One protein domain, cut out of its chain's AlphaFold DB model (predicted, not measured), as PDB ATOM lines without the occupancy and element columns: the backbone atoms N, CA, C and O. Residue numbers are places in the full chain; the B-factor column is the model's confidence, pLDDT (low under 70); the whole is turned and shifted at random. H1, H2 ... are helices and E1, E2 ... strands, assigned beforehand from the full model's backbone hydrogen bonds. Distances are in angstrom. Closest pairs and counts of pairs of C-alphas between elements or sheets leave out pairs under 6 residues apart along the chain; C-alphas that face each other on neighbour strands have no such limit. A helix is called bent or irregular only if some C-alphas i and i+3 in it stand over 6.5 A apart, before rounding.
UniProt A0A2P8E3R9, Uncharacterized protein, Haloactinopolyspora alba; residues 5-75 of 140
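What this domain is: This is residues 5 to 75 of the 140 residues of an uncharacterized protein of Haloactinopolyspora alba (UniProt A0A2P8E3R9). A strongly twisted sheet of three strands curls round one long helix, H2, which packs on one face of the sheet. The short helix H1 lies at one end of the domain, in the turn from E1 to E2, and after E3 a long stretch without a named element runs to the side of E2. The printed part has 71 residues, with two named helices and three named strands in the order E1, H1, E2, H2, E3; the sheet's order is E2, E1, E3, antiparallel throughout, and the class is mixed, helices and strands. The whole is compact, with a radius of gyration of the C-alphas of 11.3 A, and rounded, spanning 34 by 26 by 18 A.

How they stand to each other: The inner strand E1, residues 5 to 12, has the edge strands E2, residues 22 to 28, and E3, residues 51 to 58, as its neighbours. E1 and E2 are antiparallel at 147 degrees, with N 8 and O 24 at 2.8 A, within hydrogen-bond range. E1 and E3 are antiparallel at 163 degrees, with N 9 and O 55 at 2.8 A, also within range. H2, residues 31 to 45, is on this sheet, which curls round it: two layers, a helix on one face of a sheet. The closest C-alphas of H2 and E2 are those of Ala 34 and Ala 28, 5.3 A apart; for H2 and E3 they are those of Lys 31 and Ala 56, 5.9 A. E2, H2 and E3 form a split strand-helix-strand unit, two strands running the same way with E1 between them, and its crossover is right-handed. H1, residues 13 to 17, only grazes the sheet with its residues 13 to 15; H1 and H2 are apart. Every O i to N i+4 pair of H2 is within hydrogen-bond range; in H1 0 of 1 is, but 2 of 2 O i to N i+3 pairs are. Residues 67 to 68 pair in parallel with residues 24 to 25 of E2.

Where its parts are: E1 begins at C-alpha 5, (94.203, 75.105, 143.411), and is 22.5 A long. E2 is 18.2 A long, and H2, from C-alpha 31 at (95.800, 78.478, 151.889), is 21.0 A long. E3 is 20.8 A long and ends at C-alpha 58, (93.756, 80.987, 144.776). H1 is 8.1 A long and is neither bent nor irregular, but only just: C-alphas 13 and 16 are 6.1 A apart.

The domain as a whole: The two C-alphas farthest apart are those of Asp 17 and Glu 29, at 34.3 A. The printed part has no cut, and its four links between named elements are tight. Residues 59 to 75 hold no named element. The mean pLDDT of the printed part is 78.5; residues 59 to 65 and 71 to 74 are under 70.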
ATOM      1  N   ASP A   5      92.841  74.811 143.836       87.88
ATOM      2  CA  ASP A   5      94.203  75.105 143.411       87.88
ATOM      3  C   ASP A   5      94.657  76.458 143.981       87.88
ATOM      4  O   ASP A   5      93.978  77.487 143.856       87.88
ATOM      5  N   PHE A   6      95.833  76.445 144.593       87.94
ATOM      6  CA  PHE A   6      96.544  77.604 145.099       87.94
ATOM      7  C   PHE A   6      97.878  77.736 144.384       87.94
ATOM      8  O   PHE A   6      98.552  76.742 144.126       87.94
ATOM      9  N   THR A   7      98.267  78.974 144.128       88.81
ATOM     10  CA  THR A   7      99.616  79.325 143.699       88.81
ATOM     11  C   THR A   7     100.334  79.884 144.916       88.81
ATOM     12  O   THR A   7      99.888  80.884 145.492       88.81
ATOM     13  N   VAL A   8     101.401  79.211 145.330       87.56
ATOM     14  CA  VAL A   8     102.265  79.596 146.442       87.56
ATOM     15  C   VAL A   8     103.561  80.141 145.867       87.56
ATOM     16  O   VAL A   8     104.182  79.514 145.018       87.56
ATOM     17  N   THR A   9     103.955  81.333 146.290       87.75
ATOM     18  CA  THR A   9     105.227  81.953 145.921       87.75
ATOM     19  C   THR A   9     106.131  81.951 147.139       87.75
ATOM     20  O   THR A   9     105.723  82.461 148.184       87.75
ATOM     21  N   ILE A  10     107.324  81.384 146.992       86.25
ATOM     22  CA  ILE A  10     108.363  81.315 148.017       86.25
ATOM     23  C   ILE A  10     109.553  82.144 147.538       86.25
ATOM     24  O   ILE A  10     110.017  82.012 146.408       86.25
ATOM     25  N   THR A  11     110.022  83.045 148.392       84.56
ATOM     26  CA  THR A  11     111.191  83.887 148.137       84.56
ATOM     27  C   THR A  11     112.248  83.565 149.178       84.56
ATOM     28  O   THR A  11     112.018  83.782 150.375       84.56
ATOM     29  N   GLY A  12     113.374  83.026 148.711       80.06
ATOM     30  CA  GLY A  12     114.527  82.687 149.536       80.06
ATOM     31  C   GLY A  12     115.499  83.856 149.739       80.06
ATOM     32  O   GLY A  12     115.249  84.977 149.285       80.06
ATOM     33  N   SER A  13     116.625  83.596 150.403       75.56
ATOM     34  CA  SER A  13     117.739  84.544 150.550       75.56
ATOM     35  C   SER A  13     118.412  84.913 149.223       75.56
ATOM     36  O   SER A  13     118.892  86.035 149.084       75.56
ATOM     37  N   GLU A  14     118.344  84.029 148.227       72.88
ATOM     38  CA  GLU A  14     118.864  84.216 146.860       72.88
ATOM     39  C   GLU A  14     118.219  85.397 146.114       72.88
ATOM     40  O   GLU A  14     118.765  85.919 145.141       72.88
ATOM     41  N   ALA A  15     117.076  85.894 146.598       71.69
ATOM     42  CA  ALA A  15     116.456  87.100 146.058       71.69
ATOM     43  C   ALA A  15     117.357  88.345 146.177       71.69
ATOM     44  O   ALA A  15     117.224  89.262 145.364       71.69
ATOM     45  N   ASP A  16     118.286  88.384 147.143       72.25
ATOM     46  CA  ASP A  16     119.269  89.473 147.262       72.25
ATOM     47  C   ASP A  16     120.252  89.500 146.084       72.25
ATOM     48  O   ASP A  16     120.708  90.571 145.680       72.25
ATOM     49  N   ASP A  17     120.519  88.333 145.494       76.19
ATOM     50  CA  ASP A  17     121.378  88.166 144.321       76.19
ATOM     51  C   ASP A  17     120.593  88.314 143.001       76.19
ATOM     52  O   ASP A  17     121.142  88.178 141.904       76.19
ATOM     53  N   GLY A  18     119.307  88.679 143.095       73.88
ATOM     54  CA  GLY A  18     118.429  88.958 141.962       73.88
ATOM     55  C   GLY A  18     117.739  87.726 141.380       73.88
ATOM     56  O   GLY A  18     117.206  87.810 140.269       73.88
ATOM     57  N   GLU A  19     117.734  86.599 142.097       77.62
ATOM     58  CA  GLU A  19     117.029  85.402 141.650       77.62
ATOM     59  C   GLU A  19     115.504  85.561 141.705       77.62
ATOM     60  O   GLU A  19     114.931  86.286 142.524       77.62
ATOM     61  N   ALA A  20     114.832  84.890 140.767       77.94
ATOM     62  CA  ALA A  20     113.381  84.913 140.682       77.94
ATOM     63  C   ALA A  20     112.765  84.071 141.813       77.94
ATOM     64  O   ALA A  20     113.312  83.033 142.174       77.94
ATOM     65  N   PRO A  21     111.596  84.461 142.347       83.06
ATOM     66  CA  PRO A  21     110.932  83.678 143.377       83.06
ATOM     67  C   PRO A  21     110.419  82.342 142.825       83.06
ATOM     68  O   PRO A  21     109.925  82.263 141.697       83.06
ATOM     69  N   TYR A  22     110.446  81.314 143.669       85.38
ATOM     70  CA  TYR A  22     109.928  79.988 143.359       85.38
ATOM     71  C   TYR A  22     108.399  79.993 143.401       85.38
ATOM     72  O   TYR A  22     107.786  80.572 144.302       85.38
ATOM     73  N   GLN A  23     107.762  79.345 142.426       88.19
ATOM     74  CA  GLN A  23     106.304  79.266 142.333       88.19
ATOM     75  C   GLN A  23     105.841  77.813 142.331       88.19
ATOM     76  O   GLN A  23     106.240  77.030 141.474       88.19
ATOM     77  N   TYR A  24     104.948  77.482 143.258       87.12
ATOM     78  CA  TYR A  24     104.377  76.154 143.444       87.12
ATOM     79  C   TYR A  24     102.867  76.193 143.219       87.12
ATOM     80  O   TYR A  24     102.184  77.088 143.719       87.12
ATOM     81  N   VAL A  25     102.322  75.215 142.500       87.56
ATOM     82  CA  VAL A  25     100.869  75.030 142.391       87.56
ATOM     83  C   VAL A  25     100.459  73.852 143.242       87.56
ATOM     84  O   VAL A  25     100.892  72.731 143.002       87.56
ATOM     85  N   VAL A  26      99.580  74.091 144.206       87.25
ATOM     86  CA  VAL A  26      99.166  73.080 145.175       87.25
ATOM     87  C   VAL A  26      97.652  72.971 145.200       87.25
ATOM     88  O   VAL A  26      96.948  73.978 145.288       87.25
ATOM     89  N   ARG A  27      97.131  71.742 145.165       85.38
ATOM     90  CA  ARG A  27      95.716  71.478 145.429       85.38
ATOM     91  C   ARG A  27      95.530  71.201 146.914       85.38
ATOM     92  O   ARG A  27      95.981  70.182 147.413       85.38
ATOM     93  N   ALA A  28      94.839  72.094 147.611       85.50
ATOM     94  CA  ALA A  28      94.619  71.967 149.047       85.50
ATOM     95  C   ALA A  28      93.239  72.488 149.457       85.50
ATOM     96  O   ALA A  28      92.546  73.163 148.697       85.50
ATOM     97  N   GLU A  29      92.824  72.183 150.681       86.81
ATOM     98  CA  GLU A  29      91.564  72.683 151.246       86.81
ATOM     99  C   GLU A  29      91.682  74.162 151.657       86.81
ATOM    100  O   GLU A  29      90.765  74.973 151.471       86.81
ATOM    101  N   THR A  30      92.851  74.544 152.175       85.75
ATOM    102  CA  THR A  30      93.129  75.878 152.714       85.75
ATOM    103  C   THR A  30      94.421  76.454 152.146       85.75
ATOM    104  O   THR A  30      95.293  75.730 151.669       85.75
ATOM    105  N   LYS A  31      94.554  77.784 152.234       85.81
ATOM    106  CA  LYS A  31      95.800  78.478 151.889       85.81
ATOM    107  C   LYS A  31      96.968  77.992 152.743       85.81
ATOM    108  O   LYS A  31      98.038  77.782 152.200       85.81
ATOM    109  N   GLN A  32      96.751  77.785 154.044       83.94
ATOM    110  CA  GLN A  32      97.803  77.301 154.941       83.94
ATOM    111  C   GLN A  32      98.277  75.900 154.553       83.94
ATOM    112  O   GLN A  32      99.476  75.660 154.505       83.94
ATOM    113  N   ALA A  33      97.357  74.993 154.210       81.94
ATOM    114  CA  ALA A  33      97.725  73.655 153.757       81.94
ATOM    115  C   ALA A  33      98.500  73.701 152.429       81.94
ATOM    116  O   ALA A  33      99.481  72.983 152.273       81.94
ATOM    117  N   ALA A  34      98.106  74.580 151.500       86.62
ATOM    118  CA  ALA A  34      98.867  74.801 150.275       86.62
ATOM    119  C   ALA A  34     100.281  75.326 150.553       86.62
ATOM    120  O   ALA A  34     101.240  74.815 149.981       86.62
ATOM    121  N   THR A  35     100.409  76.315 151.441       87.69
ATOM    122  CA  THR A  35     101.704  76.864 151.855       87.69
ATOM    123  C   THR A  35     102.600  75.793 152.467       87.69
ATOM    124  O   THR A  35     103.730  75.638 152.023       87.69
ATOM    125  N   ALA A  36     102.082  75.010 153.415       85.00
ATOM    126  CA  ALA A  36     102.821  73.932 154.063       85.00
ATOM    127  C   ALA A  36     103.402  72.936 153.043       85.00
ATOM    128  O   ALA A  36     104.591  72.639 153.074       85.00
ATOM    129  N   VAL A  37     102.583  72.463 152.099       84.94
ATOM    130  CA  VAL A  37     103.030  71.525 151.054       84.94
ATOM    131  C   VAL A  37     104.088  72.149 150.138       84.94
ATOM    132  O   VAL A  37     105.072  71.491 149.815       84.94
ATOM    133  N   ALA A  38     103.916  73.413 149.742       87.44
ATOM    134  CA  ALA A  38     104.896  74.112 148.916       87.44
ATOM    135  C   ALA A  38     106.236  74.317 149.642       87.44
ATOM    136  O   ALA A  38     107.285  74.145 149.031       87.44
ATOM    137  N   GLU A  39     106.218  74.648 150.936       85.88
ATOM    138  CA  GLU A  39     107.440  74.778 151.736       85.88
ATOM    139  C   GLU A  39     108.177  73.449 151.890       85.88
ATOM    140  O   GLU A  39     109.404  73.434 151.832       85.88
ATOM    141  N   LEU A  40     107.453  72.338 152.063       84.19
ATOM    142  CA  LEU A  40     108.068  71.013 152.128       84.19
ATOM    143  C   LEU A  40     108.830  70.697 150.847       84.19
ATOM    144  O   LEU A  40     110.015  70.393 150.909       84.19
ATOM    145  N   ALA A  41     108.151  70.824 149.706       84.38
ATOM    146  CA  ALA A  41     108.757  70.581 148.404       84.38
ATOM    147  C   ALA A  41     109.954  71.512 148.171       84.38
ATOM    148  O   ALA A  41     110.995  71.074 147.698       84.38
ATOM    149  N   HIS A  42     109.843  72.781 148.574       86.06
ATOM    150  CA  HIS A  42     110.950  73.723 148.466       86.06
ATOM    151  C   HIS A  42     112.160  73.323 149.311       86.06
ATOM    152  O   HIS A  42     113.264  73.346 148.793       86.06
ATOM    153  N   ARG A  43     111.978  72.904 150.569       83.75
ATOM    154  CA  ARG A  43     113.095  72.447 151.420       83.75
ATOM    155  C   ARG A  43     113.698  71.120 150.956       83.75
ATOM    156  O   ARG A  43     114.837  70.821 151.292       83.75
ATOM    157  N   GLU A  44     112.935  70.294 150.245       83.44
ATOM    158  CA  GLU A  44     113.462  69.078 149.619       83.44
ATOM    159  C   GLU A  44     114.318  69.400 148.385       83.44
ATOM    160  O   GLU A  44     115.365  68.776 148.198       83.44
ATOM    161  N   ASP A  45     113.901  70.386 147.585       82.19
ATOM    162  CA  ASP A  45     114.630  70.856 146.399       82.19
ATOM    163  C   ASP A  45     115.853  71.720 146.761       82.19
ATOM    164  O   ASP A  45     116.902  71.609 146.123       82.19
ATOM    165  N   ASP A  46     115.721  72.556 147.790       81.44
ATOM    166  CA  ASP A  46     116.727  73.489 148.294       81.44
ATOM    167  C   ASP A  46     116.815  73.419 149.835       81.44
ATOM    168  O   ASP A  46     116.199  74.210 150.558       81.44
ATOM    169  N   PRO A  47     117.557  72.436 150.378       77.00
ATOM    170  CA  PRO A  47     117.658  72.222 151.822       77.00
ATOM    171  C   PRO A  47     118.500  73.279 152.548       77.00
ATOM    172  O   PRO A  47     118.393  73.395 153.771       77.00
ATOM    173  N   ASP A  48     119.343  74.013 151.818       76.56
ATOM    174  CA  ASP A  48     120.236  75.037 152.367       76.56
ATOM    175  C   ASP A  48     119.647  76.459 152.223       76.56
ATOM    176  O   ASP A  48     120.128  77.395 152.872       76.56
ATOM    177  N   GLY A  49     118.587  76.621 151.423       74.56
ATOM    178  CA  GLY A  49     117.875  77.874 151.192       74.56
ATOM    179  C   GLY A  49     117.090  78.389 152.397       74.56
ATOM    180  O   GLY A  49     116.248  77.707 152.988       74.56
ATOM    181  N   GLU A  50     117.313  79.656 152.751       78.88
ATOM    182  CA  GLU A  50     116.523  80.334 153.781       78.88
ATOM    183  C   GLU A  50     115.253  80.939 153.172       78.88
ATOM    184  O   GLU A  50     115.324  81.891 152.396       78.88
ATOM    185  N   ILE A  51     114.076  80.462 153.586       80.12
ATOM    186  CA  ILE A  51     112.785  81.047 153.197       80.12
ATOM    187  C   ILE A  51     112.542  82.364 153.948       80.12
ATOM    188  O   ILE A  51     112.432  82.384 155.173       80.12
ATOM    189  N   ARG A  52     112.351  83.468 153.215       74.00
ATOM    190  CA  ARG A  52     112.059  84.796 153.793       74.00
ATOM    191  C   ARG A  52     110.601  85.210 153.663       74.00
ATOM    192  O   ARG A  52     110.017  85.803 154.578       74.00
ATOM    193  N   TYR A  53     110.003  84.942 152.508       77.00
ATOM    194  CA  TYR A  53     108.628  85.332 152.226       77.00
ATOM    195  C   TYR A  53     107.861  84.202 151.561       77.00
ATOM    196  O   TYR A  53     108.342  83.599 150.605       77.00
ATOM    197  N   VAL A  54     106.645  83.966 152.051       82.06
ATOM    198  CA  VAL A  54     105.709  83.020 151.453       82.06
ATOM    199  C   VAL A  54     104.355  83.690 151.288       82.06
ATOM    200  O   VAL A  54     103.834  84.310 152.218       82.06
ATOM    201  N   THR A  55     103.767  83.572 150.101       82.56
ATOM    202  CA  THR A  55     102.407  84.048 149.829       82.56
ATOM    203  C   THR A  55     101.617  83.021 149.043       82.56
ATOM    204  O   THR A  55     102.141  82.402 148.124       82.56
ATOM    205  N   ALA A  56     100.344  82.839 149.397       82.25
ATOM    206  CA  ALA A  56      99.450  81.891 148.745       82.25
ATOM    207  C   ALA A  56      98.155  82.571 148.286       82.25
ATOM    208  O   ALA A  56      97.420  83.206 149.062       82.25
ATOM    209  N   ALA A  57      97.822  82.381 147.013       81.56
ATOM    210  CA  ALA A  57      96.623  82.944 146.414       81.56
ATOM    211  C   ALA A  57      95.886  81.920 145.540       81.56
ATOM    212  O   ALA A  57      96.513  81.120 144.849       81.56
ATOM    213  N   PRO A  58      94.544  81.919 145.568       81.44
ATOM    214  CA  PRO A  58      93.756  80.987 144.776       81.44
ATOM    215  C   PRO A  58      93.823  81.362 143.292       81.44
ATOM    216  O   PRO A  58      93.536  82.504 142.936       81.44
ATOM    217  N   GLY A  59      94.162  80.394 142.438       63.00
ATOM    218  CA  GLY A  59      94.043  80.519 140.980       63.00
ATOM    219  C   GLY A  59      94.850  81.642 140.316       63.00
ATOM    220  O   GLY A  59      94.485  82.056 139.215       63.00
ATOM    221  N   LEU A  60      95.910  82.164 140.949       62.84
ATOM    222  CA  LEU A  60      96.789  83.130 140.283       62.84
ATOM    223  C   LEU A  60      97.577  82.433 139.160       62.84
ATOM    224  O   LEU A  60      98.115  81.349 139.398       62.84
ATOM    225  N   PRO A  61      97.699  83.034 137.963       55.72
ATOM    226  CA  PRO A  61      98.616  82.528 136.952       55.72
ATOM    227  C   PRO A  61     100.044  82.608 137.498       55.72
ATOM    228  O   PRO A  61     100.458  83.660 137.988       55.72
ATOM    229  N   ALA A  62     100.787  81.503 137.430       54.50
ATOM    230  CA  ALA A  62     102.218  81.555 137.682       54.50
ATOM    231  C   ALA A  62     102.883  82.445 136.631       54.50
ATOM    232  O   ALA A  62     102.641  82.317 135.429       54.50
ATOM    233  N   PHE A  63     103.717  83.360 137.100       53.34
ATOM    234  CA  PHE A  63     104.562  84.187 136.259       53.34
ATOM    235  C   PHE A  63     105.917  83.483 136.121       53.34
ATOM    236  O   PHE A  63     106.855  83.830 136.828       53.34
ATOM    237  N   GLY A  64     106.015  82.488 135.231       57.09
ATOM    238  CA  GLY A  64     107.284  81.817 134.912       57.09
ATOM    239  C   GLY A  64     107.238  80.288 134.979       57.09
ATOM    240  O   GLY A  64     106.198  79.678 134.735       57.09
ATOM    241  N   ALA A  65     108.397  79.680 135.255       58.19
ATOM    242  CA  ALA A  65     108.501  78.256 135.560       58.19
ATOM    243  C   ALA A  65     107.869  77.989 136.934       58.19
ATOM    244  O   ALA A  65     108.119  78.721 137.887       58.19
ATOM    245  N   TRP A  66     107.033  76.959 137.014       72.94
ATOM    246  CA  TRP A  66     106.318  76.572 138.228       72.94
ATOM    247  C   TRP A  66     106.506  75.087 138.533       72.94
ATOM    248  O   TRP A  66     106.570  74.259 137.622       72.94
ATOM    249  N   ASN A  67     106.551  74.764 139.819       77.44
ATOM    250  CA  ASN A  67     106.543  73.404 140.336       77.44
ATOM    251  C   ASN A  67     105.085  72.999 140.598       77.44
ATOM    252  O   ASN A  67     104.419  73.534 141.486       77.44
ATOM    253  N   ASP A  68     104.548  72.104 139.771       82.00
ATOM    254  CA  ASP A  68     103.164  71.641 139.883       82.00
ATOM    255  C   ASP A  68     103.074  70.431 140.818       82.00
ATOM    256  O   ASP A  68     103.422  69.321 140.429       82.00
ATOM    257  N   LEU A  69     102.571  70.656 142.031       81.62
ATOM    258  CA  LEU A  69     102.427  69.650 143.085       81.62
ATOM    259  C   LEU A  69     100.991  69.114 143.188       81.62
ATOM    260  O   LEU A  69     100.638  68.439 144.151       81.62
ATOM    261  N   ARG A  70     100.101  69.408 142.228       79.06
ATOM    262  CA  ARG A  70      98.683  68.987 142.303       79.06
ATOM    263  C   ARG A  70      98.473  67.468 142.243       79.06
ATOM    264  O   ARG A  70      97.335  67.029 142.416       79.06
ATOM    265  N   GLY A  71      99.521  66.696 141.952       66.19
ATOM    266  CA  GLY A  71      99.526  65.232 141.953       66.19
ATOM    267  C   GLY A  71     100.283  64.596 143.122       66.19
ATOM    268  O   GLY A  71     100.250  63.372 143.231       66.19
ATOM    269  N   ASP A  72     100.932  65.396 143.973       65.12
ATOM    270  CA  ASP A  72     101.787  64.898 145.046       65.12
ATOM    271  C   ASP A  72     101.042  64.928 146.381       65.12
ATOM    272  O   ASP A  72     100.733  65.982 146.942       65.12
ATOM    273  N   ASP A  73     100.742  63.738 146.900       60.34
ATOM    274  CA  ASP A  73     100.146  63.581 148.220       60.34
ATOM    275  C   ASP A  73     101.247  63.647 149.287       60.34
ATOM    276  O   ASP A  73     101.894  62.646 149.611       60.34
ATOM    277  N   ALA A  74     101.449  64.828 149.872       63.81
ATOM    278  CA  ALA A  74     102.284  64.959 151.061       63.81
ATOM    279  C   ALA A  74     101.649  64.190 152.249       63.81
ATOM    280  O   ALA A  74     100.446  64.323 152.507       63.81
ATOM    281  N   PRO A  75     102.421  63.406 153.025       70.06
ATOM    282  CA  PRO A  75     101.924  62.723 154.215       70.06
ATOM    283  C   PRO A  75     101.240  63.681 155.203       70.06
ATOM    284  O   PRO A  75     101.832  64.666 155.640       70.06
TER     285      PRO A  75